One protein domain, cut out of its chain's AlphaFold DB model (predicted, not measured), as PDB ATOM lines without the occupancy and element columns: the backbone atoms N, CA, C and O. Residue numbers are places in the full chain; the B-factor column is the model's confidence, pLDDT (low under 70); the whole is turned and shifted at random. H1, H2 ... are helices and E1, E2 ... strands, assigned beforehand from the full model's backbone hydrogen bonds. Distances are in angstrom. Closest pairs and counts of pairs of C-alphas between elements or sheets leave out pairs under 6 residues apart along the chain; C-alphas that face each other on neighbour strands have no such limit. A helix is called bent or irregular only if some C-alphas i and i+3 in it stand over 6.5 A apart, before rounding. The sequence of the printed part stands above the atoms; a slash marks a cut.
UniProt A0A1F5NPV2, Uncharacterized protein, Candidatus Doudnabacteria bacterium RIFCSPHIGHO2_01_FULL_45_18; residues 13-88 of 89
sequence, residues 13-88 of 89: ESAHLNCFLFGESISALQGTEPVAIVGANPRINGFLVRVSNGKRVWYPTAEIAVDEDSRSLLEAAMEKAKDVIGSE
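This is residues 13 to 88 of the 89 residues of an uncharacterized protein of Candidatus Doudnabacteria bacterium RIFCSPHIGHO2_01_FULL_45_18 (UniProt A0A1F5NPV2). A strongly twisted four-stranded sheet, E1 and E2 sharply bent, has the long helix H2 packed along one face, making two layers; short H1 only grazes it. The strands E1 E2 E3 E4, in that order across the sheet, form an antiparallel meander, each beside the one before. The printed part has 76 residues, ordered H1 E1 E2 E3 E4 H2, mixed helix and strand, compact with radius of gyration of the C-alphas 11.6 A, spanning 37 by 29 by 22 A.

Look at three hairpins within hydrogen-bond range: E1, residues 20 to 30, with E2, 33 to 41 (N 26 and O 37, 2.9 A); E2 with E3, 46 to 50 (N 38 and O 48, 2.8 A); E3 with E4, 56 to 60 (N 47 and O 59, 2.8 A). H2, residues 68 to 86, lies over E1 and E2, height over the sheet 8.2 A; its closest C-alphas to E1 are Ala 81 and Phe 20, 5.3 A. Every O i to N i+4 pair is within range in H2; in H1, residues 13 to 18, 0 of 2, and 0 of 3 for i+3.

Find C-alpha 20 at (178.064, 165.366, 158.209), where E1 begins, 20.3 A long; E2 is 21.6 A. H2 runs 26.3 A to C-alpha 86 at (174.988, 164.436, 168.662).

The farthest C-alphas, Thr 32 and Glu 88, are 37.1 A apart. There is no cut and no long link; pLDDT is under 70 at residues 13 to 18 and 86 to 88.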
ATOM      1  N   GLU A  13     193.115 163.892 159.298       40.16
ATOM      2  CA  GLU A  13     192.802 162.568 159.841       40.16
ATOM      3  C   GLU A  13     191.759 162.538 160.982       40.16
ATOM      4  O   GLU A  13     191.021 161.565 161.109       40.16
ATOM      5  N   SER A  14     191.624 163.599 161.789       44.91
ATOM      6  CA  SER A  14     190.656 163.647 162.907       44.91
ATOM      7  C   SER A  14     189.351 164.361 162.552       44.91
ATOM      8  O   SER A  14     188.346 164.204 163.244       44.91
ATOM      9  N   ALA A  15     189.343 165.141 161.473       50.03
ATOM     10  CA  ALA A  15     188.179 165.924 161.075       50.03
ATOM     11  C   ALA A  15     187.138 165.101 160.299       50.03
ATOM     12  O   ALA A  15     185.948 165.416 160.329       50.03
ATOM     13  N   HIS A  16     187.582 164.032 159.631       50.62
ATOM     14  CA  HIS A  16     186.709 163.090 158.926       50.62
ATOM     15  C   HIS A  16     185.847 162.244 159.874       50.62
ATOM     16  O   HIS A  16     184.783 161.787 159.468       50.62
ATOM     17  N   LEU A  17     186.266 162.066 161.131       55.22
ATOM     18  CA  LEU A  17     185.605 161.172 162.089       55.22
ATOM     19  C   LEU A  17     184.299 161.721 162.686       55.22
ATOM     20  O   LEU A  17     183.605 160.981 163.363       55.22
ATOM     21  N   ASN A  18     183.944 162.990 162.457       68.44
ATOM     22  CA  ASN A  18     182.726 163.603 163.010       68.44
ATOM     23  C   ASN A  18     182.193 164.714 162.087       68.44
ATOM     24  O   ASN A  18     181.973 165.844 162.526       68.44
ATOM     25  N   CYS A  19     182.060 164.443 160.788       71.50
ATOM     26  CA  CYS A  19     181.500 165.407 159.840       71.50
ATOM     27  C   CYS A  19     180.272 164.846 159.127       71.50
ATOM     28  O   CYS A  19     180.265 163.702 158.678       71.50
ATOM     29  N   PHE A  20     179.237 165.672 159.010       80.81
ATOM     30  CA  PHE A  20     178.064 165.366 158.209       80.81
ATOM     31  C   PHE A  20     178.309 165.896 156.799       80.81
ATOM     32  O   PHE A  20     178.387 167.109 156.596       80.81
ATOM     33  N   LEU A  21     178.483 164.990 155.836       81.31
ATOM     34  CA  LEU A  21     178.648 165.350 154.431       81.31
ATOM     35  C   LEU A  21     177.288 165.633 153.796       81.31
ATOM     36  O   LEU A  21     176.318 164.903 154.003       81.31
ATOM     37  N   PHE A  22     177.234 166.689 152.998       80.50
ATOM     38  CA  PHE A  22     176.034 167.058 152.266       80.50
ATOM     39  C   PHE A  22     175.931 166.226 150.983       80.50
ATOM     40  O   PHE A  22     176.942 165.918 150.349       80.50
ATOM     41  N   GLY A  23     174.705 165.864 150.593       72.69
ATOM     42  CA  GLY A  23     174.453 165.204 149.307       72.69
ATOM     43  C   GLY A  23     174.663 166.141 148.114       72.69
ATOM     44  O   GLY A  23     175.046 165.694 147.037       72.69
ATOM     45  N   GLU A  24     174.479 167.443 148.335       78.81
ATOM     46  CA  GLU A  24     174.689 168.509 147.360       78.81
ATOM     47  C   GLU A  24     175.578 169.591 147.974       78.81
ATOM     48  O   GLU A  24     175.510 169.862 149.175       78.81
ATOM     49  N   SER A  25     176.446 170.195 147.160       82.88
ATOM     50  CA  SER A  25     177.323 171.269 147.623       82.88
ATOM     51  C   SER A  25     176.593 172.608 147.662       82.88
ATOM     52  O   SER A  25     175.915 172.957 146.699       82.88
ATOM     53  N   ILE A  26     176.817 173.391 148.715       84.12
ATOM     54  CA  ILE A  26     176.306 174.761 148.837       84.12
ATOM     55  C   ILE A  26     177.395 175.723 148.354       84.12
ATOM     56  O   ILE A  26     178.524 175.681 148.844       84.12
ATOM     57  N   SER A  27     177.080 176.573 147.383       84.38
ATOM     58  CA  SER A  27     178.012 177.592 146.888       84.38
ATOM     59  C   SER A  27     178.156 178.726 147.902       84.38
ATOM     60  O   SER A  27     177.166 179.202 148.446       84.38
ATOM     61  N   ALA A  28     179.385 179.174 148.147       81.12
ATOM     62  CA  ALA A  28     179.681 180.270 149.063       81.12
ATOM     63  C   ALA A  28     180.899 181.075 148.604       81.12
ATOM     64  O   ALA A  28     181.588 180.702 147.651       81.12
ATOM     65  N   LEU A  29     181.182 182.171 149.303       77.88
ATOM     66  CA  LEU A  29     182.389 182.966 149.135       77.88
ATOM     67  C   LEU A  29     183.241 182.910 150.405       77.88
ATOM     68  O   LEU A  29     182.767 183.146 151.516       77.88
ATOM     69  N   GLN A  30     184.530 182.647 150.234       71.81
ATOM     70  CA  GLN A  30     185.533 182.896 151.259       71.81
ATOM     71  C   GLN A  30     186.228 184.217 150.922       71.81
ATOM     72  O   GLN A  30     187.100 184.279 150.054       71.81
ATOM     73  N   GLY A  31     185.813 185.302 151.575       74.12
ATOM     74  CA  GLY A  31     186.202 186.642 151.138       74.12
ATOM     75  C   GLY A  31     185.673 186.911 149.726       74.12
ATOM     76  O   GLY A  31     184.479 187.129 149.553       74.12
ATOM     77  N   THR A  32     186.551 186.876 148.720       75.25
ATOM     78  CA  THR A  32     186.189 187.041 147.299       75.25
ATOM     79  C   THR A  32     186.308 185.757 146.477       75.25
ATOM     80  O   THR A  32     185.993 185.771 145.289       75.25
ATOM     81  N   GLU A  33     186.793 184.661 147.061       78.12
ATOM     82  CA  GLU A  33     187.003 183.408 146.332       78.12
ATOM     83  C   GLU A  33     185.755 182.516 146.397       78.12
ATOM     84  O   GLU A  33     185.237 182.281 147.491       78.12
ATOM     85  N   PRO A  34     185.261 181.992 145.259       80.38
ATOM     86  CA  PRO A  34     184.148 181.056 145.247       80.38
ATOM     87  C   PRO A  34     184.571 179.693 145.780       80.38
ATOM     88  O   PRO A  34     185.567 179.105 145.352       80.38
ATOM     89  N   VAL A  35     183.768 179.170 146.696       83.88
ATOM     90  CA  VAL A  35     184.014 177.898 147.360       83.88
ATOM     91  C   VAL A  35     182.750 177.044 147.407       83.88
ATOM     92  O   VAL A  35     181.633 177.556 147.374       83.88
ATOM     93  N   ALA A  36     182.922 175.724 147.481       88.06
ATOM     94  CA  ALA A  36     181.819 174.773 147.574       88.06
ATOM     95  C   ALA A  36     181.814 174.117 148.954       88.06
ATOM     96  O   ALA A  36     182.735 173.385 149.314       88.06
ATOM     97  N   ILE A  37     180.771 174.350 149.735       87.75
ATOM     98  CA  ILE A  37     180.592 173.749 151.049       87.75
ATOM     99  C   ILE A  37     179.996 172.357 150.868       87.75
ATOM    100  O   ILE A  37     178.963 172.191 150.230       87.75
ATOM    101  N   VAL A  38     180.660 171.347 151.420       88.19
ATOM    102  CA  VAL A  38     180.344 169.925 151.207       88.19
ATOM    103  C   VAL A  38     180.051 169.172 152.504       88.19
ATOM    104  O   VAL A  38     179.768 167.977 152.467       88.19
ATOM    105  N   GLY A  39     180.127 169.836 153.654       88.38
ATOM    106  CA  GLY A  39     179.752 169.236 154.926       88.38
ATOM    107  C   GLY A  39     179.813 170.206 156.095       88.38
ATOM    108  O   GLY A  39     180.303 171.326 155.963       88.38
ATOM    109  N   ALA A  40     179.350 169.751 157.252       88.44
ATOM    110  CA  ALA A  40     179.376 170.485 158.511       88.44
ATOM    111  C   ALA A  40     179.951 169.628 159.640       88.44
ATOM    112  O   ALA A  40     179.799 168.404 159.662       88.44
ATOM    113  N   ASN A  41     180.595 170.287 160.597       86.88
ATOM    114  CA  ASN A  41     181.009 169.696 161.857       86.88
ATOM    115  C   ASN A  41     180.563 170.609 163.013       86.88
ATOM    116  O   ASN A  41     181.136 171.688 163.212       86.88
ATOM    117  N   PRO A  42     179.569 170.172 163.802       83.25
ATOM    118  CA  PRO A  42     179.011 170.967 164.883       83.25
ATOM    119  C   PRO A  42     179.957 171.106 166.074       83.25
ATOM    120  O   PRO A  42     179.879 172.100 166.789       83.25
ATOM    121  N   ARG A  43     180.893 170.165 166.278       81.56
ATOM    122  CA  ARG A  43     181.846 170.211 167.404       81.56
ATOM    123  C   ARG A  43     182.795 171.403 167.307       81.56
ATOM    124  O   ARG A  43     183.238 171.915 168.329       81.56
ATOM    125  N   ILE A  44     183.107 171.828 166.084       79.56
ATOM    126  CA  ILE A  44     183.981 172.976 165.804       79.56
ATOM    127  C   ILE A  44     183.213 174.186 165.266       79.56
ATOM    128  O   ILE A  44     183.838 175.179 164.907       79.56
ATOM    129  N   ASN A  45     181.879 174.095 165.177       82.88
ATOM    130  CA  ASN A  45     181.018 175.085 164.530       82.88
ATOM    131  C   ASN A  45     181.589 175.563 163.178       82.88
ATOM    132  O   ASN A  45     181.833 176.752 162.953       82.88
ATOM    133  N   GLY A  46     181.899 174.595 162.314       86.12
ATOM    134  CA  GLY A  46     182.597 174.838 161.059       86.12
ATOM    135  C   GLY A  46     182.076 173.974 159.925       86.12
ATOM    136  O   GLY A  46     181.446 172.936 160.135       86.12
ATOM    137  N   PHE A  47     182.365 174.404 158.706       87.31
ATOM    138  CA  PHE A  47     181.977 173.727 157.484       87.31
ATOM    139  C   PHE A  47     183.190 173.201 156.725       87.31
ATOM    140  O   PHE A  47     184.253 173.823 156.693       87.31
ATOM    141  N   LEU A  48     183.015 172.038 156.106       85.62
ATOM    142  CA  LEU A  48     183.991 171.451 155.208       85.62
ATOM    143  C   LEU A  48     183.787 172.060 153.833       85.62
ATOM    144  O   LEU A  48     182.727 171.917 153.226       85.62
ATOM    145  N   VAL A  49     184.825 172.698 153.328       84.44
ATOM    146  CA  VAL A  49     184.791 173.430 152.073       84.44
ATOM    147  C   VAL A  49     185.759 172.794 151.097       84.44
ATOM    148  O   VAL A  49     186.915 172.525 151.421       84.44
ATOM    149  N   ARG A  50     185.287 172.552 149.880       82.38
ATOM    150  CA  ARG A  50     186.108 172.204 148.729       82.38
ATOM    151  C   ARG A  50     186.419 173.482 147.956       82.38
ATOM    152  O   ARG A  50     185.522 174.128 147.417       82.38
ATOM    153  N   VAL A  51     187.699 173.822 147.895       77.00
ATOM    154  CA  VAL A  51     188.211 174.928 147.076       77.00
ATOM    155  C   VAL A  51     188.489 174.451 145.644       77.00
ATOM    156  O   VAL A  51     188.573 173.247 145.384       77.00
ATOM    157  N   SER A  52     188.634 175.381 144.698       71.12
ATOM    158  CA  SER A  52     188.698 175.095 143.252       71.12
ATOM    159  C   SER A  52     189.829 174.149 142.830       71.12
ATOM    160  O   SER A  52     189.714 173.470 141.816       71.12
ATOM    161  N   ASN A  53     190.906 174.050 143.614       76.06
ATOM    162  CA  ASN A  53     192.016 173.121 143.369       76.06
ATOM    163  C   ASN A  53     191.747 171.683 143.874       76.06
ATOM    164  O   ASN A  53     192.653 170.855 143.901       76.06
ATOM    165  N   GLY A  54     190.520 171.387 144.314       74.50
ATOM    166  CA  GLY A  54     190.111 170.077 144.820       74.50
ATOM    167  C   GLY A  54     190.484 169.810 146.281       74.50
ATOM    168  O   GLY A  54     190.012 168.813 146.838       74.50
ATOM    169  N   LYS A  55     191.263 170.695 146.920       80.38
ATOM    170  CA  LYS A  55     191.603 170.607 148.344       80.38
ATOM    171  C   LYS A  55     190.355 170.810 149.201       80.38
ATOM    172  O   LYS A  55     189.468 171.595 148.868       80.38
ATOM    173  N   ARG A  56     190.300 170.090 150.319       80.44
ATOM    174  CA  ARG A  56     189.266 170.241 151.343       80.44
ATOM    175  C   ARG A  56     189.855 170.953 152.554       80.44
ATOM    176  O   ARG A  56     190.945 170.604 152.997       80.44
ATOM    177  N   VAL A  57     189.158 171.962 153.056       81.12
ATOM    178  CA  VAL A  57     189.598 172.814 154.165       81.12
ATOM    179  C   VAL A  57     188.406 173.080 155.080       81.12
ATOM    180  O   VAL A  57     187.277 173.198 154.610       81.12
ATOM    181  N   TRP A  58     188.649 173.150 156.386       82.69
ATOM    182  CA  TRP A  58     187.632 173.544 157.358       82.69
ATOM    183  C   TRP A  58     187.587 175.055 157.507       82.69
ATOM    184  O   TRP A  58     188.620 175.671 157.763       82.69
ATOM    185  N   TYR A  59     186.385 175.616 157.409       80.19
ATOM    186  CA  TYR A  59     186.127 177.026 157.672       80.19
ATOM    187  C   TYR A  59     185.153 177.184 158.836       80.19
ATOM    188  O   TYR A  59     184.070 176.594 158.804       80.19
ATOM    189  N   PRO A  60     185.495 177.979 159.858       80.31
ATOM    190  CA  PRO A  60     184.536 178.448 160.847       80.31
ATOM    191  C   PRO A  60     183.336 179.117 160.172       80.31
ATOM    192  O   PRO A  60     183.501 179.870 159.213       80.31
ATOM    193  N   THR A  61     182.128 178.912 160.706       78.44
ATOM    194  CA  THR A  61     180.899 179.525 160.166       78.44
ATOM    195  C   THR A  61     181.008 181.045 160.010       78.44
ATOM    196  O   THR A  61     180.512 181.596 159.036       78.44
ATOM    197  N   ALA A  62     181.694 181.724 160.936       74.44
ATOM    198  CA  ALA A  62     181.862 183.177 160.914       74.44
ATOM    199  C   ALA A  62     182.708 183.703 159.735       74.44
ATOM    200  O   ALA A  62     182.656 184.894 159.446       74.44
ATOM    201  N   GLU A  63     183.490 182.845 159.073       74.25
ATOM    202  CA  GLU A  63     184.394 183.229 157.977       74.25
ATOM    203  C   GLU A  63     183.809 182.947 156.584       74.25
ATOM    204  O   GLU A  63     184.442 183.256 155.572       74.25
ATOM    205  N   ILE A  64     182.604 182.377 156.515       77.44
ATOM    206  CA  ILE A  64     181.928 182.056 155.259       77.44
ATOM    207  C   ILE A  64     180.942 183.173 154.923       77.44
ATOM    208  O   ILE A  64     179.958 183.386 155.630       77.44
ATOM    209  N   ALA A  65     181.184 183.861 153.809       81.31
ATOM    210  CA  ALA A  65     180.237 184.807 153.245       81.31
ATOM    211  C   ALA A  65     179.266 184.064 152.318       81.31
ATOM    212  O   ALA A  65     179.665 183.411 151.355       81.31
ATOM    213  N   VAL A  66     177.976 184.175 152.611       79.19
ATOM    214  CA  VAL A  66     176.884 183.608 151.817       79.19
ATOM    215  C   VAL A  66     175.755 184.616 151.697       79.19
ATOM    216  O   VAL A  66     175.605 185.494 152.551       79.19
ATOM    217  N   ASP A  67     174.962 184.483 150.642       82.06
ATOM    218  CA  ASP A  67     173.661 185.139 150.544       82.06
ATOM    219  C   ASP A  67     172.669 184.584 151.588       82.06
ATOM    220  O   ASP A  67     172.939 183.597 152.279       82.06
ATOM    221  N   GLU A  68     171.528 185.252 151.742       81.88
ATOM    222  CA  GLU A  68     170.531 184.928 152.769       81.88
ATOM    223  C   GLU A  68     169.876 183.549 152.559       81.88
ATOM    224  O   GLU A  68     169.665 182.813 153.532       81.88
ATOM    225  N   ASP A  69     169.635 183.156 151.304       80.19
ATOM    226  CA  ASP A  69     169.089 181.840 150.962       80.19
ATOM    227  C   ASP A  69     170.084 180.734 151.349       80.19
ATOM    228  O   ASP A  69     169.751 179.787 152.072       80.19
ATOM    229  N   SER A  70     171.350 180.898 150.958       82.19
ATOM    230  CA  SER A  70     172.443 179.983 151.302       82.19
ATOM    231  C   SER A  70     172.734 179.945 152.806       82.19
ATOM    232  O   SER A  70     173.069 178.885 153.344       82.19
ATOM    233  N   ARG A  71     172.566 181.060 153.528       84.00
ATOM    234  CA  ARG A  71     172.720 181.105 154.991       84.00
ATOM    235  C   ARG A  71     171.707 180.214 155.694       84.00
ATOM    236  O   ARG A  71     172.092 179.437 156.568       84.00
ATOM    237  N   SER A  72     170.446 180.284 155.282       85.81
ATOM    238  CA  SER A  72     169.376 179.456 155.848       85.81
ATOM    239  C   SER A  72     169.650 177.962 155.630       85.81
ATOM    240  O   SER A  72     169.462 177.148 156.537       85.81
ATOM    241  N   LEU A  73     170.178 177.597 154.454       84.81
ATOM    242  CA  LEU A  73     170.602 176.226 154.154       84.81
ATOM    243  C   LEU A  73     171.760 175.768 155.045       84.81
ATOM    244  O   LEU A  73     171.744 174.639 155.534       84.81
ATOM    245  N   LEU A  74     172.751 176.628 155.282       84.94
ATOM    246  CA  LEU A  74     173.891 176.311 156.143       84.94
ATOM    247  C   LEU A  74     173.495 176.146 157.610       84.94
ATOM    248  O   LEU A  74     173.987 175.227 158.268       84.94
ATOM    249  N   GLU A  75     172.600 176.990 158.120       87.12
ATOM    250  CA  GLU A  75     172.068 176.869 159.480       87.12
ATOM    251  C   GLU A  75     171.283 175.559 159.648       87.12
ATOM    252  O   GLU A  75     171.562 174.791 160.573       87.12
ATOM    253  N   ALA A  76     170.393 175.232 158.705       86.69
ATOM    254  CA  ALA A  76     169.664 173.962 158.701       86.69
ATOM    255  C   ALA A  76     170.601 172.749 158.587       86.69
ATOM    256  O   ALA A  76     170.406 171.730 159.253       86.69
ATOM    257  N   ALA A  77     171.649 172.852 157.768       84.38
ATOM    258  CA  ALA A  77     172.633 171.794 157.600       84.38
ATOM    259  C   ALA A  77     173.491 171.587 158.858       84.38
ATOM    260  O   ALA A  77     173.797 170.447 159.206       84.38
ATOM    261  N   MET A  78     173.846 172.666 159.562       86.69
ATOM    262  CA  MET A  78     174.539 172.598 160.850       86.69
ATOM    263  C   MET A  78     173.651 171.966 161.924       86.69
ATOM    264  O   MET A  78     174.124 171.134 162.694       86.69
ATOM    265  N   GLU A  79     172.364 172.309 161.959       88.38
ATOM    266  CA  GLU A  79     171.413 171.709 162.897       88.38
ATOM    267  C   GLU A  79     171.218 170.214 162.626       88.38
ATOM    268  O   GLU A  79     171.318 169.395 163.537       88.38
ATOM    269  N   LYS A  80     171.081 169.830 161.354       84.31
ATOM    270  CA  LYS A  80     171.056 168.420 160.952       84.31
ATOM    271  C   LYS A  80     172.348 167.689 161.321       84.31
ATOM    272  O   LYS A  80     172.307 166.541 161.749       84.31
ATOM    273  N   ALA A  81     173.502 168.339 161.176       83.69
ATOM    274  CA  ALA A  81     174.777 167.756 161.576       83.69
ATOM    275  C   ALA A  81     174.853 167.532 163.095       83.69
ATOM    276  O   ALA A  81     175.390 166.510 163.518       83.69
ATOM    277  N   LYS A  82     174.299 168.443 163.912       83.81
ATOM    278  CA  LYS A  82     174.168 168.245 165.368       83.81
ATOM    279  C   LYS A  82     173.257 167.078 165.700       83.81
ATOM    280  O   LYS A  82     173.610 166.313 166.582       83.81
ATOM    281  N   ASP A  83     172.132 166.933 165.009       83.94
ATOM    282  CA  ASP A  83     171.220 165.807 165.215       83.94
ATOM    283  C   ASP A  83     171.926 164.478 164.915       83.94
ATOM    284  O   ASP A  83     171.989 163.598 165.766       83.94
ATOM    285  N   VAL A  84     172.586 164.367 163.761       77.38
ATOM    286  CA  VAL A  84     173.257 163.126 163.345       77.38
ATOM    287  C   VAL A  84     174.478 162.791 164.210       77.38
ATOM    288  O   VAL A  84     174.648 161.640 164.596       77.38
ATOM    289  N   ILE A  85     175.335 163.771 164.518       77.19
ATOM    290  CA  ILE A  85     176.594 163.551 165.264       77.19
ATOM    291  C   ILE A  85     176.365 163.579 166.784       77.19
ATOM    292  O   ILE A  85     177.108 162.965 167.542       77.19
ATOM    293  N   GLY A  86     175.362 164.321 167.250       64.19
ATOM    294  CA  GLY A  86     174.988 164.436 168.662       64.19
ATOM    295  C   GLY A  86     174.056 163.326 169.152       64.19
ATOM    296  O   GLY A  86     173.962 163.134 170.360       64.19
ATOM    297  N   SER A  87     173.417 162.571 168.251       55.38
ATOM    298  CA  SER A  87     172.613 161.387 168.602       55.38
ATOM    299  C   SER A  87     173.447 160.145 168.939       55.38
ATOM    300  O   SER A  87     172.883 159.128 169.337       55.38
ATOM    301  N   GLU A  88     174.778 160.204 168.824       50.28
ATOM    302  CA  GLU A  88     175.670 159.205 169.423       50.28
ATOM    303  C   GLU A  88     175.801 159.480 170.935       50.28
ATOM    304  O   GLU A  88     176.800 160.030 171.403       50.28
TER     305      GLU A  88